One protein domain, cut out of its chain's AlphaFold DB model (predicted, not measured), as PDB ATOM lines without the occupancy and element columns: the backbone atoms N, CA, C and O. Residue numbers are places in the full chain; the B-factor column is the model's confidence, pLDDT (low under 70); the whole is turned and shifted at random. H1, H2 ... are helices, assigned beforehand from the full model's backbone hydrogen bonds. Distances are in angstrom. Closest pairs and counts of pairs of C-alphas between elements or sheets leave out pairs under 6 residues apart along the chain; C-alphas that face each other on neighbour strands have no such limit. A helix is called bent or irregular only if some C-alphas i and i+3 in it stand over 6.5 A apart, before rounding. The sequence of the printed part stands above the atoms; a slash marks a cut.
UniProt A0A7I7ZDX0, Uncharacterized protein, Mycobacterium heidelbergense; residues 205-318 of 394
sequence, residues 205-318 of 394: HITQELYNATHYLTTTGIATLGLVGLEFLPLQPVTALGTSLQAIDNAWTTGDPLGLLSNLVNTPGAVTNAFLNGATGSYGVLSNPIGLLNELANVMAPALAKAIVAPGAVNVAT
ATOM      1  N   HIS A 205      43.800  12.934  19.551       92.44
ATOM      2  CA  HIS A 205      42.470  12.843  20.157       92.44
ATOM      3  C   HIS A 205      41.792  14.208  20.308       92.44
ATOM      4  O   HIS A 205      40.643  14.347  19.899       92.44
ATOM      5  N   ILE A 206      42.513  15.242  20.753       88.25
ATOM      6  CA  ILE A 206      41.971  16.609  20.852       88.25
ATOM      7  C   ILE A 206      41.470  17.098  19.485       88.25
ATOM      8  O   ILE A 206      40.370  17.646  19.375       88.25
ATOM      9  N   THR A 207      42.250  16.882  18.419       93.50
ATOM     10  CA  THR A 207      41.827  17.283  17.067       93.50
ATOM     11  C   THR A 207      40.615  16.491  16.576       93.50
ATOM     12  O   THR A 207      39.722  17.068  15.955       93.50
ATOM     13  N   GLN A 208      40.535  15.200  16.908       94.69
ATOM     14  CA  GLN A 208      39.389  14.357  16.579       94.69
ATOM     15  C   GLN A 208      38.123  14.803  17.319       94.69
ATOM     16  O   GLN A 208      37.050  14.832  16.724       94.69
ATOM     17  N   GLU A 209      38.223  15.193  18.591       92.88
ATOM     18  CA  GLU A 209      37.092  15.715  19.365       92.88
ATOM     19  C   GLU A 209      36.563  17.026  18.787       92.88
ATOM     20  O   GLU A 209      35.351  17.188  18.633       92.88
ATOM     21  N   LEU A 210      37.459  17.943  18.405       92.81
ATOM     22  CA  LEU A 210      37.080  19.184  17.730       92.81
ATOM     23  C   LEU A 210      36.389  18.903  16.390       92.81
ATOM     24  O   LEU A 210      35.364  19.520  16.075       92.81
ATOM     25  N   TYR A 211      36.927  17.960  15.612       96.69
ATOM     26  CA  TYR A 211      36.293  17.502  14.381       96.69
ATOM     27  C   TYR A 211      34.899  16.929  14.662       96.69
ATOM     28  O   TYR A 211      33.938  17.351  14.024       96.69
ATOM     29  N   ASN A 212      34.755  16.038  15.645       97.25
ATOM     30  CA  ASN A 212      33.478  15.418  15.993       97.25
ATOM     31  C   ASN A 212      32.445  16.460  16.445       97.25
ATOM     32  O   ASN A 212      31.294  16.403  16.016       97.25
ATOM     33  N   ALA A 213      32.857  17.436  17.261       94.75
ATOM     34  CA  ALA A 213      32.006  18.542  17.692       94.75
ATOM     35  C   ALA A 213      31.498  19.347  16.490       94.75
ATOM     36  O   ALA A 213      30.297  19.571  16.335       94.75
ATOM     37  N   THR A 214      32.420  19.740  15.608       95.00
ATOM     38  CA  THR A 214      32.118  20.516  14.400       95.00
ATOM     39  C   THR A 214      31.207  19.729  13.460       95.00
ATOM     40  O   THR A 214      30.209  20.256  12.970       95.00
ATOM     41  N   HIS A 215      31.505  18.451  13.242       96.94
ATOM     42  CA  HIS A 215      30.722  17.560  12.397       96.94
ATOM     43  C   HIS A 215      29.303  17.368  12.938       96.94
ATOM     44  O   HIS A 215      28.339  17.501  12.186       96.94
ATOM     45  N   TYR A 216      29.148  17.130  14.244       96.44
ATOM     46  CA  TYR A 216      27.836  17.015  14.879       96.44
ATOM     47  C   TYR A 216      27.023  18.305  14.730       96.44
ATOM     48  O   TYR A 216      25.870  18.265  14.297       96.44
ATOM     49  N   LEU A 217      27.619  19.460  15.044       93.81
ATOM     50  CA  LEU A 217      26.929  20.746  14.960       93.81
ATOM     51  C   LEU A 217      26.488  21.061  13.527       93.81
ATOM     52  O   LEU A 217      25.368  21.518  13.326       93.81
ATOM     53  N   THR A 218      27.333  20.781  12.536       94.81
ATOM     54  CA  THR A 218      27.064  21.135  11.132       94.81
ATOM     55  C   THR A 218      26.132  20.170  10.407       94.81
ATOM     56  O   THR A 218      25.426  20.599   9.500       94.81
ATOM     57  N   THR A 219      26.084  18.894  10.800       92.75
ATOM     58  CA  THR A 219      25.221  17.893  10.143       92.75
ATOM     59  C   THR A 219      23.914  17.639  10.885       92.75
ATOM     60  O   THR A 219      22.888  17.416  10.252       92.75
ATOM     61  N   THR A 220      23.938  17.682  12.219       93.06
ATOM     62  CA  THR A 220      22.785  17.355  13.069       93.06
ATOM     63  C   THR A 220      22.281  18.595  13.800       93.06
ATOM     64  O   THR A 220      21.114  18.945  13.668       93.06
ATOM     65  N   GLY A 221      23.151  19.313  14.519       90.06
ATOM     66  CA  GLY A 221      22.735  20.416  15.392       90.06
ATOM     67  C   GLY A 221      22.004  21.550  14.665       90.06
ATOM     68  O   GLY A 221      20.925  21.959  15.088       90.06
ATOM     69  N   ILE A 222      22.551  22.031  13.546       91.88
ATOM     70  CA  ILE A 222      21.918  23.080  12.731       91.88
ATOM     71  C   ILE A 222      20.600  22.589  12.124       91.88
ATOM     72  O   ILE A 222      19.626  23.338  12.132       91.88
ATOM     73  N   ALA A 223      20.548  21.351  11.625       92.75
ATOM     74  CA  ALA A 223      19.329  20.791  11.043       92.75
ATOM     75  C   ALA A 223      18.202  20.719  12.085       92.75
ATOM     76  O   ALA A 223      17.090  21.179  11.833       92.75
ATOM     77  N   THR A 224      18.518  20.238  13.287       88.62
ATOM     78  CA  THR A 224      17.599  20.190  14.426       88.62
ATOM     79  C   THR A 224      17.107  21.583  14.835       88.62
ATOM     80  O   THR A 224      15.904  21.787  15.014       88.62
ATOM     81  N   LEU A 225      18.004  22.571  14.943       88.31
ATOM     82  CA  LEU A 225      17.620  23.952  15.262       88.31
ATOM     83  C   LEU A 225      16.777  24.597  14.166       88.31
ATOM     84  O   LEU A 225      15.840  25.329  14.477       88.31
ATOM     85  N   GLY A 226      17.094  24.327  12.900       89.75
ATOM     86  CA  GLY A 226      16.296  24.778  11.766       89.75
ATOM     87  C   GLY A 226      14.874  24.234  11.850       89.75
ATOM     88  O   GLY A 226      13.917  25.001  11.785       89.75
ATOM     89  N   LEU A 227      14.737  22.936  12.107       92.19
ATOM     90  CA  LEU A 227      13.443  22.274  12.216       92.19
ATOM     91  C   LEU A 227      12.593  22.838  13.370       92.19
ATOM     92  O   LEU A 227      11.463  23.276  13.172       92.19
ATOM     93  N   VAL A 228      13.124  22.876  14.594       91.19
ATOM     94  CA  VAL A 228      12.328  23.315  15.756       91.19
ATOM     95  C   VAL A 228      12.185  24.837  15.801       91.19
ATOM     96  O   VAL A 228      11.091  25.347  16.029       91.19
ATOM     97  N   GLY A 229      13.275  25.574  15.593       87.50
ATOM     98  CA  GLY A 229      13.330  27.021  15.792       87.50
ATOM     99  C   GLY A 229      12.890  27.856  14.590       87.50
ATOM    100  O   GLY A 229      12.315  28.924  14.794       87.50
ATOM    101  N   LEU A 230      13.148  27.402  13.358       90.62
ATOM    102  CA  LEU A 230      12.829  28.169  12.145       90.62
ATOM    103  C   LEU A 230      11.567  27.670  11.441       90.62
ATOM    104  O   LEU A 230      10.830  28.485  10.894       90.62
ATOM    105  N   GLU A 231      11.301  26.365  11.464       92.25
ATOM    106  CA  GLU A 231      10.127  25.788  10.807       92.25
ATOM    107  C   GLU A 231       8.924  25.705  11.760       92.25
ATOM    108  O   GLU A 231       7.890  26.327  11.507       92.25
ATOM    109  N   PHE A 232       9.042  24.998  12.889       92.38
ATOM    110  CA  PHE A 232       7.872  24.708  13.729       92.38
ATOM    111  C   PHE A 232       7.503  25.789  14.749       92.38
ATOM    112  O   PHE A 232       6.308  25.997  14.989       92.38
ATOM    113  N   LEU A 233       8.473  26.480  15.352       89.06
ATOM    114  CA  LEU A 233       8.199  27.512  16.356       89.06
ATOM    115  C   LEU A 233       7.384  28.693  15.788       89.06
ATOM    116  O   LEU A 233       6.384  29.050  16.411       89.06
ATOM    117  N   PRO A 234       7.711  29.281  14.614       92.12
ATOM    118  CA  PRO A 234       6.914  30.374  14.045       92.12
ATOM    119  C   PRO A 234       5.496  29.950  13.644       92.12
ATOM    120  O   PRO A 234       4.581  30.775  13.656       92.12
ATOM    121  N   LEU A 235       5.283  28.665  13.338       91.62
ATOM    122  CA  LEU A 235       3.964  28.128  13.004       91.62
ATOM    123  C   LEU A 235       3.004  28.148  14.207       91.62
ATOM    124  O   LEU A 235       1.793  28.278  14.017       91.62
ATOM    125  N   GLN A 236       3.513  28.063  15.441       90.69
ATOM    126  CA  GLN A 236       2.679  28.016  16.648       90.69
ATOM    127  C   GLN A 236       1.827  29.284  16.858       90.69
ATOM    128  O   GLN A 236       0.599  29.159  16.933       90.69
ATOM    129  N   PRO A 237       2.396  30.507  16.915       77.38
ATOM    130  CA  PRO A 237       1.603  31.726  17.063       77.38
ATOM    131  C   PRO A 237       0.677  31.980  15.867       77.38
ATOM    132  O   PRO A 237      -0.429  32.477  16.063       77.38
ATOM    133  N   VAL A 238       1.078  31.603  14.644       91.62
ATOM    134  CA  VAL A 238       0.233  31.730  13.441       91.62
ATOM    135  C   VAL A 238      -0.994  30.821  13.535       91.62
ATOM    136  O   VAL A 238      -2.112  31.259  13.266       91.62
ATOM    137  N   THR A 239      -0.806  29.579  13.980       88.81
ATOM    138  CA  THR A 239      -1.901  28.618  14.186       88.81
ATOM    139  C   THR A 239      -2.871  29.103  15.263       88.81
ATOM    140  O   THR A 239      -4.089  29.049  15.080       88.81
ATOM    141  N   ALA A 240      -2.348  29.630  16.376       82.12
ATOM    142  CA  ALA A 240      -3.172  30.192  17.439       82.12
ATOM    143  C   ALA A 240      -3.939  31.436  16.980       82.12
ATOM    144  O   ALA A 240      -5.129  31.542  17.260       82.12
ATOM    145  N   LEU A 241      -3.303  32.326  16.210       83.75
ATOM    146  CA  LEU A 241      -3.974  33.482  15.619       83.75
ATOM    147  C   LEU A 241      -5.115  33.049  14.691       83.75
ATOM    148  O   LEU A 241      -6.225  33.551  14.830       83.75
ATOM    149  N   GLY A 242      -4.874  32.092  13.790       84.94
ATOM    150  CA  GLY A 242      -5.913  31.549  12.909       84.94
ATOM    151  C   GLY A 242      -7.081  30.941  13.691       84.94
ATOM    152  O   GLY A 242      -8.239  31.210  13.385       84.94
ATOM    153  N   THR A 243      -6.783  30.199  14.760       89.69
ATOM    154  CA  THR A 243      -7.799  29.612  15.650       89.69
ATOM    155  C   THR A 243      -8.610  30.690  16.374       89.69
ATOM    156  O   THR A 243      -9.838  30.610  16.428       89.69
ATOM    157  N   SER A 244      -7.952  31.725  16.901       81.25
ATOM    158  CA  SER A 244      -8.624  32.847  17.559       81.25
ATOM    159  C   SER A 244      -9.494  33.652  16.590       81.25
ATOM    160  O   SER A 244     -10.626  33.984  16.933       81.25
ATOM    161  N   LEU A 245      -9.018  33.913  15.367       86.44
ATOM    162  CA  LEU A 245      -9.804  34.584  14.325       86.44
ATOM    163  C   LEU A 245     -11.025  33.752  13.909       86.44
ATOM    164  O   LEU A 245     -12.111  34.308  13.771       86.44
ATOM    165  N   GLN A 246     -10.886  32.428  13.795       93.12
ATOM    166  CA  GLN A 246     -12.024  31.545  13.533       93.12
ATOM    167  C   GLN A 246     -13.049  31.583  14.678       93.12
ATOM    168  O   GLN A 246     -14.250  31.572  14.430       93.12
ATOM    169  N   ALA A 247     -12.604  31.663  15.937       85.81
ATOM    170  CA  ALA A 247     -13.502  31.787  17.086       85.81
ATOM    171  C   ALA A 247     -14.256  33.132  17.105       85.81
ATOM    172  O   ALA A 247     -15.425  33.178  17.492       85.81
ATOM    173  N   ILE A 248     -13.612  34.219  16.666       86.19
ATOM    174  CA  ILE A 248     -14.240  35.535  16.476       86.19
ATOM    175  C   ILE A 248     -15.318  35.455  15.384       86.19
ATOM    176  O   ILE A 248     -16.450  35.873  15.626       86.19
ATOM    177  N   ASP A 249     -15.000  34.878  14.222       93.62
ATOM    178  CA  ASP A 249     -15.944  34.705  13.108       93.62
ATOM    179  C   ASP A 249     -17.148  33.826  13.493       93.62
ATOM    180  O   ASP A 249     -18.303  34.178  13.243       93.62
ATOM    181  N   ASN A 250     -16.905  32.730  14.215       94.19
ATOM    182  CA  ASN A 250     -17.966  31.862  14.726       94.19
ATOM    183  C   ASN A 250     -18.890  32.603  15.712       94.19
ATOM    184  O   ASN A 250     -20.110  32.469  15.630       94.19
ATOM    185  N   ALA A 251     -18.344  33.407  16.632       89.69
ATOM    186  CA  ALA A 251     -19.152  34.184  17.580       89.69
ATOM    187  C   ALA A 251     -19.970  35.273  16.866       89.69
ATOM    188  O   ALA A 251     -21.138  35.494  17.183       89.69
ATOM    189  N   TRP A 252     -19.381  35.908  15.850       90.06
ATOM    190  CA  TRP A 252     -20.068  36.880  15.006       90.06
ATOM    191  C   TRP A 252     -21.249  36.257  14.251       90.06
ATOM    192  O   TRP A 252     -22.373  36.750  14.333       90.06
ATOM    193  N   THR A 253     -21.014  35.148  13.548       95.25
ATOM    194  CA  THR A 253     -22.027  34.469  12.720       95.25
ATOM    195  C   THR A 253     -23.162  33.851  13.536       95.25
ATOM    196  O   THR A 253     -24.290  33.770  13.052       95.25
ATOM    197  N   THR A 254     -22.896  33.462  14.784       95.19
ATOM    198  CA  THR A 254     -23.902  32.932  15.717       95.19
ATOM    199  C   THR A 254     -24.611  34.012  16.544       95.19
ATOM    200  O   THR A 254     -25.568  33.698  17.250       95.19
ATOM    201  N   GLY A 255     -24.195  35.280  16.435       91.81
ATOM    202  CA  GLY A 255     -24.806  36.400  17.151       91.81
ATOM    203  C   GLY A 255     -24.486  36.441  18.650       91.81
ATOM    204  O   GLY A 255     -25.325  36.902  19.424       91.81
ATOM    205  N   ASP A 256     -23.301  35.978  19.063       93.44
ATOM    206  CA  ASP A 256     -22.812  36.009  20.450       93.44
ATOM    207  C   ASP A 256     -21.850  37.199  20.691       93.44
ATOM    208  O   ASP A 256     -20.635  37.089  20.476       93.44
ATOM    209  N   PRO A 257     -22.350  38.359  21.161       77.88
ATOM    210  CA  PRO A 257     -21.520  39.547  21.370       77.88
ATOM    211  C   PRO A 257     -20.529  39.404  22.535       77.88
ATOM    212  O   PRO A 257     -19.482  40.057  22.525       77.88
ATOM    213  N   LEU A 258     -20.829  38.568  23.537       77.62
ATOM    214  CA  LEU A 258     -19.922  38.340  24.665       77.62
ATOM    215  C   LEU A 258     -18.778  37.408  24.257       77.62
ATOM    216  O   LEU A 258     -17.622  37.688  24.582       77.62
ATOM    217  N   GLY A 259     -19.077  36.356  23.489       74.75
ATOM    218  CA  GLY A 259     -18.075  35.491  22.869       74.75
ATOM    219  C   GLY A 259     -17.138  36.263  21.941       74.75
ATOM    220  O   GLY A 259     -15.922  36.097  22.022       74.75
ATOM    221  N   LEU A 260     -17.677  37.183  21.131       72.75
ATOM    222  CA  LEU A 260     -16.890  38.039  20.240       72.75
ATOM    223  C   LEU A 260     -15.855  38.882  21.005       72.75
ATOM    224  O   LEU A 260     -14.665  38.844  20.686       72.75
ATOM    225  N   LEU A 261     -16.296  39.623  22.031       72.50
ATOM    226  CA  LEU A 261     -15.415  40.475  22.837       72.50
ATOM    227  C   LEU A 261     -14.380  39.644  23.609       72.50
ATOM    228  O   LEU A 261     -13.204  40.008  23.647       72.50
ATOM    229  N   SER A 262     -14.804  38.517  24.184       69.81
ATOM    230  CA  SER A 262     -13.923  37.596  24.905       69.81
ATOM    231  C   SER A 262     -12.818  37.051  23.995       69.81
ATOM    232  O   SER A 262     -11.638  37.147  24.330       69.81
ATOM    233  N   ASN A 263     -13.166  36.552  22.805       75.25
ATOM    234  CA  ASN A 263     -12.195  35.998  21.859       75.25
ATOM    235  C   ASN A 263     -11.216  37.064  21.347       75.25
ATOM    236  O   ASN A 263     -10.014  36.800  21.254       75.25
ATOM    237  N   LEU A 264     -11.692  38.287  21.092       69.56
ATOM    238  CA  LEU A 264     -10.840  39.399  20.672       69.56
ATOM    239  C   LEU A 264      -9.806  39.767  21.748       69.56
ATOM    240  O   LEU A 264      -8.617  39.865  21.449       69.56
ATOM    241  N   VAL A 265     -10.240  39.913  23.004       73.00
ATOM    242  CA  VAL A 265      -9.351  40.247  24.132       73.00
ATOM    243  C   VAL A 265      -8.399  39.095  24.470       73.00
ATOM    244  O   VAL A 265      -7.256  39.340  24.850       73.00
ATOM    245  N   ASN A 266      -8.825  37.841  24.289       74.00
ATOM    246  CA  ASN A 266      -8.000  36.662  24.560       74.00
ATOM    247  C   ASN A 266      -6.960  36.369  23.467       74.00
ATOM    248  O   ASN A 266      -5.982  35.674  23.741       74.00
ATOM    249  N   THR A 267      -7.132  36.895  22.249       73.62
ATOM    250  CA  THR A 267      -6.260  36.587  21.100       73.62
ATOM    251  C   THR A 267      -4.771  36.850  21.388       73.62
ATOM    252  O   THR A 267      -3.966  35.938  21.176       73.62
ATOM    253  N   PRO A 268      -4.352  38.011  21.939       69.38
ATOM    254  CA  PRO A 268      -2.943  38.243  22.270       69.38
ATOM    255  C   PRO A 268      -2.385  37.231  23.283       69.38
ATOM    256  O   PRO A 268      -1.239  36.790  23.157       69.38
ATOM    257  N   GLY A 269      -3.200  36.828  24.263       68.12
ATOM    258  CA  GLY A 269      -2.842  35.814  25.254       68.12
ATOM    259  C   GLY A 269      -2.686  34.426  24.633       68.12
ATOM    260  O   GLY A 269      -1.699  33.746  24.902       68.12
ATOM    261  N   ALA A 270      -3.603  34.032  23.746       75.56
ATOM    262  CA  ALA A 270      -3.558  32.753  23.040       75.56
ATOM    263  C   ALA A 270      -2.327  32.637  22.124       75.56
ATOM    264  O   ALA A 270      -1.629  31.623  22.155       75.56
ATOM    265  N   VAL A 271      -2.009  33.691  21.365       78.12
ATOM    266  CA  VAL A 271      -0.823  33.752  20.491       78.12
ATOM    267  C   VAL A 271       0.472  33.685  21.305       78.12
ATOM    268  O   VAL A 271       1.368  32.905  20.978       78.12
ATOM    269  N   THR A 272       0.560  34.451  22.398       73.19
ATOM    270  CA  THR A 272       1.727  34.435  23.298       73.19
ATOM    271  C   THR A 272       1.900  33.064  23.951       73.19
ATOM    272  O   THR A 272       3.007  32.528  23.986       73.19
ATOM    273  N   ASN A 273       0.804  32.460  24.422       71.44
ATOM    274  CA  ASN A 273       0.825  31.120  24.993       71.44
ATOM    275  C   ASN A 273       1.278  30.077  23.967       71.44
ATOM    276  O   ASN A 273       2.085  29.221  24.306       71.44
ATOM    277  N   ALA A 274       0.822  30.155  22.717       78.44
ATOM    278  CA  ALA A 274       1.248  29.224  21.679       78.44
ATOM    279  C   ALA A 274       2.725  29.392  21.298       78.44
ATOM    280  O   ALA A 274       3.407  28.399  21.077       78.44
ATOM    281  N   PHE A 275       3.259  30.615  21.281       78.19
ATOM    282  CA  PHE A 275       4.695  30.823  21.083       78.19
ATOM    283  C   PHE A 275       5.532  30.213  22.221       78.19
ATOM    284  O   PHE A 275       6.524  29.529  21.976       78.19
ATOM    285  N   LEU A 276       5.128  30.428  23.477       71.56
ATOM    286  CA  LEU A 276       5.869  29.919  24.632       71.56
ATOM    287  C   LEU A 276       5.691  28.412  24.826       71.56
ATOM    288  O   LEU A 276       6.671  27.716  25.057       71.56
ATOM    289  N   ASN A 277       4.471  27.900  24.710       80.50
ATOM    290  CA  ASN A 277       4.106  26.547  25.137       80.50
ATOM    291  C   ASN A 277       3.659  25.634  23.988       80.50
ATOM    292  O   ASN A 277       3.467  24.440  24.213       80.50
ATOM    293  N   GLY A 278       3.524  26.155  22.768       83.75
ATOM    294  CA  GLY A 278       2.976  25.430  21.625       83.75
ATOM    295  C   GLY A 278       1.451  25.481  21.593       83.75
ATOM    296  O   GLY A 278       0.802  25.422  22.637       83.75
ATOM    297  N   ALA A 279       0.851  25.544  20.401       81.00
ATOM    298  CA  ALA A 279      -0.611  25.564  20.268       81.00
ATOM    299  C   ALA A 279      -1.256  24.266  20.795       81.00
ATOM    300  O   ALA A 279      -2.363  24.285  21.329       81.00
ATOM    301  N   THR A 280      -0.532  23.148  20.697       83.25
ATOM    302  CA  THR A 280      -0.934  21.824  21.198       83.25
ATOM    303  C   THR A 280      -0.029  21.322  22.328       83.25
ATOM    304  O   THR A 280      -0.007  20.126  22.608       83.25
ATOM    305  N   GLY A 281       0.767  22.201  22.948       79.50
ATOM    306  CA  GLY A 281       1.776  21.805  23.937       79.50
ATOM    307  C   GLY A 281       3.125  21.369  23.344       79.50
ATOM    308  O   GLY A 281       3.965  20.837  24.066       79.50
ATOM    309  N   SER A 282       3.348  21.552  22.038       87.31
ATOM    310  CA  SER A 282       4.588  21.178  21.334       87.31
ATOM    311  C   SER A 282       5.124  22.320  20.474       87.31
ATOM    312  O   SER A 282       4.364  23.161  20.004       87.31
ATOM    313  N   TYR A 283       6.434  22.318  20.243       89.75
ATOM    314  CA  TYR A 283       7.190  23.267  19.420       89.75
ATOM    315  C   TYR A 283       7.198  24.724  19.903       89.75
ATOM    316  O   TYR A 283       7.751  25.586  19.225       89.75
ATOM    317  N   GLY A 284       6.635  25.016  21.075       81.56
ATOM    318  CA  GLY A 284       6.859  26.281  21.763       81.56
ATOM    319  C   GLY A 284       8.275  26.371  22.331       81.56
ATOM    320  O   GLY A 284       8.995  25.374  22.452       81.56
ATOM    321  N   VAL A 285       8.684  27.577  22.721       79.44
ATOM    322  CA  VAL A 285      10.013  27.818  23.314       79.44
ATOM    323  C   VAL A 285      10.258  26.939  24.549       79.44
ATOM    324  O   VAL A 285      11.343  26.378  24.707       79.44
ATOM    325  N   LEU A 286       9.242  26.808  25.402       81.19
ATOM    326  CA  LEU A 286       9.251  26.126  26.698       81.19
ATOM    327  C   LEU A 286       8.542  24.763  26.670       81.19
ATOM    328  O   LEU A 286       8.420  24.123  27.714       81.19
ATOM    329  N   SER A 287       8.054  24.317  25.506       82.00
ATOM    330  CA  SER A 287       7.363  23.032  25.387       82.00
ATOM    331  C   SER A 287       8.251  21.870  25.839       82.00
ATOM    332  O   SER A 287       9.458  21.839  25.594       82.00
ATOM    333  N   ASN A 288       7.627  20.883  26.476       80.06
ATOM    334  CA  ASN A 288       8.262  19.642  26.902       80.06
ATOM    335  C   ASN A 288       7.360  18.461  26.487       80.06
ATOM    336  O   ASN A 288       6.163  18.514  26.770       80.06
ATOM    337  N   PRO A 289       7.893  17.418  25.825       77.25
ATOM    338  CA  PRO A 289       9.317  17.198  25.555       77.25
ATOM    339  C   PRO A 289       9.840  17.887  24.292       77.25
ATOM    340  O   PRO A 289      11.042  18.026  24.150       77.25
ATOM    341  N   ILE A 290       8.980  18.355  23.388       83.94
ATOM    342  CA  ILE A 290       9.415  18.864  22.080       83.94
ATOM    343  C   ILE A 290       9.263  20.383  22.062       83.94
ATOM    344  O   ILE A 290       8.176  20.885  21.795       83.94
ATOM    345  N   GLY A 291      10.328  21.116  22.370       83.88
ATOM    346  CA  GLY A 291      10.359  22.581  22.386       83.88
ATOM    347  C   GLY A 291      11.784  23.101  22.256       83.88
ATOM    348  O   GLY A 291      12.725  22.349  22.487       83.88
ATOM    349  N   LEU A 292      11.967  24.374  21.897       82.56
ATOM    350  CA  LEU A 292      13.299  24.899  21.552       82.56
ATOM    351  C   LEU A 292      14.311  24.758  22.699       82.56
ATOM    352  O   LEU A 292      15.434  24.304  22.481       82.56
ATOM    353  N   LEU A 293      13.926  25.118  23.929       78.88
ATOM    354  CA  LEU A 293      14.818  24.961  25.081       78.88
ATOM    355  C   LEU A 293      15.043  23.496  25.449       78.88
ATOM    356  O   LEU A 293      16.143  23.152  25.873       78.88
ATOM    357  N   ASN A 294      14.032  22.636  25.286       82.44
ATOM    358  CA  ASN A 294      14.196  21.207  25.535       82.44
ATOM    359  C   ASN A 294      15.182  20.595  24.533       82.44
ATOM    360  O   ASN A 294      16.102  19.894  24.935       82.44
ATOM    361  N   GLU A 295      15.055  20.952  23.258       85.81
ATOM    362  CA  GLU A 295      15.942  20.487  22.200       85.81
ATOM    363  C   GLU A 295      17.389  20.916  22.468       85.81
ATOM    364  O   GLU A 295      18.298  20.091  22.468       85.81
ATOM    365  N   LEU A 296      17.614  22.186  22.815       81.38
ATOM    366  CA  LEU A 296      18.943  22.691  23.167       81.38
ATOM    367  C   LEU A 296      19.533  21.990  24.402       81.38
ATOM    368  O   LEU A 296      20.680  21.534  24.372       81.38
ATOM    369  N   ALA A 297      18.770  21.926  25.494       79.94
ATOM    370  CA  ALA A 297      19.283  21.509  26.797       79.94
ATOM    371  C   ALA A 297      19.317  19.987  26.982       79.94
ATOM    372  O   ALA A 297      20.263  19.466  27.569       79.94
ATOM    373  N   ASN A 298      18.301  19.279  26.491       82.31
ATOM    374  CA  ASN A 298      18.078  17.862  26.779       82.31
ATOM    375  C   ASN A 298      18.360  16.945  25.584       82.31
ATOM    376  O   ASN A 298      18.506  15.742  25.789       82.31
ATOM    377  N   VAL A 299      18.478  17.480  24.364       85.88
ATOM    378  CA  VAL A 299      18.804  16.677  23.175       85.88
ATOM    379  C   VAL A 299      20.186  17.035  22.645       85.88
ATOM    380  O   VAL A 299      21.092  16.201  22.657       85.88
ATOM    381  N   MET A 300      20.391  18.289  22.246       87.88
ATOM    382  CA  MET A 300      21.616  18.738  21.594       87.88
ATOM    383  C   MET A 300      22.821  18.739  22.530       87.88
ATOM    384  O   MET A 300      23.871  18.224  22.154       87.88
ATOM    385  N   ALA A 301      22.705  19.287  23.742       86.69
ATOM    386  CA  ALA A 301      23.837  19.328  24.668       86.69
ATOM    387  C   ALA A 301      24.331  17.920  25.081       86.69
ATOM    388  O   ALA A 301      25.540  17.680  24.997       86.69
ATOM    389  N   PRO A 302      23.462  16.953  25.448       86.75
ATOM    390  CA  PRO A 302      23.891  15.578  25.712       86.75
ATOM    391  C   PRO A 302      24.402  14.848  24.464       86.75
ATOM    392  O   PRO A 302      25.360  14.083  24.555       86.75
ATOM    393  N   ALA A 303      23.809  15.081  23.289       90.50
ATOM    394  CA  ALA A 303      24.268  14.466  22.045       90.50
ATOM    395  C   ALA A 303      25.641  14.997  21.606       90.50
ATOM    396  O   ALA A 303      26.494  14.209  21.197       90.50
ATOM    397  N   LEU A 304      25.891  16.299  21.766       92.31
ATOM    398  CA  LEU A 304      27.208  16.892  21.550       92.31
ATOM    399  C   LEU A 304      28.229  16.324  22.538       92.31
ATOM    400  O   LEU A 304      29.304  15.913  22.115       92.31
ATOM    401  N   ALA A 305      27.884  16.233  23.827       91.25
ATOM    402  CA  ALA A 305      28.733  15.573  24.818       91.25
ATOM    403  C   ALA A 305      29.058  14.127  24.391       91.25
ATOM    404  O   ALA A 305      30.215  13.734  24.350       91.25
ATOM    405  N   LYS A 306      28.068  13.349  23.947       93.06
ATOM    406  CA  LYS A 306      28.293  11.989  23.436       93.06
ATOM    407  C   LYS A 306      29.205  11.941  22.200       93.06
ATOM    408  O   LYS A 306      29.951  10.978  22.050       93.06
ATOM    409  N   ALA A 307      29.139  12.932  21.313       94.94
ATOM    410  CA  ALA A 307      29.932  12.960  20.084       94.94
ATOM    411  C   ALA A 307      31.428  13.226  20.333       94.94
ATOM    412  O   ALA A 307      32.269  12.786  19.550       94.94
ATOM    413  N   ILE A 308      31.769  13.926  21.418       95.62
ATOM    414  CA  ILE A 308      33.142  14.368  21.705       95.62
ATOM    415  C   ILE A 308      33.881  13.469  22.701       95.62
ATOM    416  O   ILE A 308      34.888  13.889  23.250       95.62
ATOM    417  N   VAL A 309      33.393  12.263  22.992       95.94
ATOM    418  CA  VAL A 309      34.051  11.356  23.951       95.94
ATOM    419  C   VAL A 309      35.419  10.919  23.413       95.94
ATOM    420  O   VAL A 309      35.495  10.351  22.321       95.94
ATOM    421  N   ALA A 310      36.484  11.150  24.185       93.44
ATOM    422  CA  ALA A 310      37.824  10.665  23.852       93.44
ATOM    423  C   ALA A 310      37.895   9.128  23.912       93.44
ATOM    424  O   ALA A 310      37.200   8.513  24.729       93.44
ATOM    425  N   PRO A 311      38.785   8.477  23.143       91.94
ATOM    426  CA  PRO A 311      39.095   7.066  23.354       91.94
ATOM    427  C   PRO A 311      39.511   6.795  24.807       91.94
ATOM    428  O   PRO A 311      40.387   7.464  25.340       91.94
ATOM    429  N   GLY A 312      38.860   5.828  25.459       87.19
ATOM    430  CA  GLY A 312      39.119   5.482  26.863       87.19
ATOM    431  C   GLY A 312      38.459   6.400  27.902       87.19
ATOM    432  O   GLY A 312      38.434   6.046  29.081       87.19
ATOM    433  N   ALA A 313      37.867   7.530  27.500       92.88
ATOM    434  CA  ALA A 313      37.149   8.408  28.421       92.88
ATOM    435  C   ALA A 313      35.765   7.853  28.785       92.88
ATOM    436  O   ALA A 313      35.079   7.206  27.987       92.88
ATOM    437  N   VAL A 314      35.310   8.161  30.002       90.75
ATOM    438  CA  VAL A 314      33.925   7.885  30.400       90.75
ATOM    439  C   VAL A 314      32.971   8.793  29.628       90.75
ATOM    440  O   VAL A 314      33.236   9.979  29.430       90.75
ATOM    441  N   ASN A 315      31.826   8.249  29.227       91.19
ATOM    442  CA  ASN A 315      30.773   9.026  28.587       91.19
ATOM    443  C   ASN A 315      29.781   9.533  29.640       91.19
ATOM    444  O   ASN A 315      28.983   8.756  30.172       91.19
ATOM    445  N   VAL A 316      29.812  10.838  29.926       86.69
ATOM    446  CA  VAL A 316      28.942  11.443  30.951       86.69
ATOM    447  C   VAL A 316      27.483  11.544  30.504       86.69
ATOM    448  O   VAL A 316      26.580  11.568  31.334       86.69
ATOM    449  N   ALA A 317      27.229  11.541  29.193       83.31
ATOM    450  CA  ALA A 317      25.883  11.607  28.630       83.31
ATOM    451  C   ALA A 317      25.140  10.259  28.670       83.31
ATOM    452  O   ALA A 317      23.916  10.235  28.571       83.31
ATOM    453  N   THR A 318      25.846   9.133  28.825       83.31
ATOM    454  CA  THR A 318      25.245   7.784  28.888       83.31
ATOM    455  C   THR A 318      25.335   7.142  30.275       83.31
ATOM    456  O   THR A 318      25.283   5.921  30.389       83.31
TER     457      THR A 318
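This is residues 205 to 318 of the 394 residues of an uncharacterized protein of Mycobacterium heidelbergense (UniProt A0A7I7ZDX0). A long, slender helical hairpin: the bent helix H1 makes one side nearly end to end, and the chain folds back along it as H2 and then H3, placed one after the other with a loop stretch between them. The outline is a rod, its C-alphas spanning 71 by 21 by 15 A. The printed part has 114 residues with three named helices in the order H1, H2, H3, and no named strand; the class is all helix. The whole is extended, with a radius of gyration of the C-alphas of 20.9 A.

H1, residues 205 to 254, was assigned as one helix by its hydrogen bonds but is bent, C-alphas 219 and 222 being 6.7 A apart. Its arm H1a, residues 205 to 219, is 20.6 A long and begins at C-alpha 205 (42.470, 12.843, 20.157). H1b, residues 222 to 254, is 47.0 A long and ends at C-alpha 254 (-23.902, 32.932, 15.717). H2, residues 257 to 277, likewise assigned as one helix, is bent, with C-alphas 265 and 268 7.0 A apart; H2a is residues 257 to 265, 12.5 A, and H2b residues 268 to 277, 14.0 A. H3, residues 292 to 307, is 20.5 A long, ends at C-alpha 307 (29.932, 12.960, 20.084), and has a kink of 27 degrees near residue 301.

H1b and H2a form a helical hairpin, opposite ways at a shallow tilt of 22 degrees; they touch, closest at the C-alphas of Ala 251 and Leu 260, 5.2 A. H1b touches H2b with residues 233 to 244 alone, closest at the C-alphas of Pro 237 and Val 271, 4.7 A. H1b also touches H3, closest at the C-alphas of Val 228 and Leu 292, 6.1 A. H3 touches H1a with residues 304 to 307 alone, at a shallow tilt of 34.9 degrees, only just short of steep; the closest C-alphas, of Asn 212 and Ala 307, are 5.9 A apart. H2b and H3 are apart. Every O i to N i+4 pair is within hydrogen-bond range in H1a, H2a and H2b; in H1b 21 of 29 are, in H3 9 of 12.

The two C-alphas farthest apart, of Gly 255 and Gly 312, are 71.7 A apart. The printed part has no cut. The link from H1 to H2 is tight, and that from H2 to H3 is long, 14 residues. The mean pLDDT of the printed part is 86.1; residues 262, 264 and 268 to 269 are under 70.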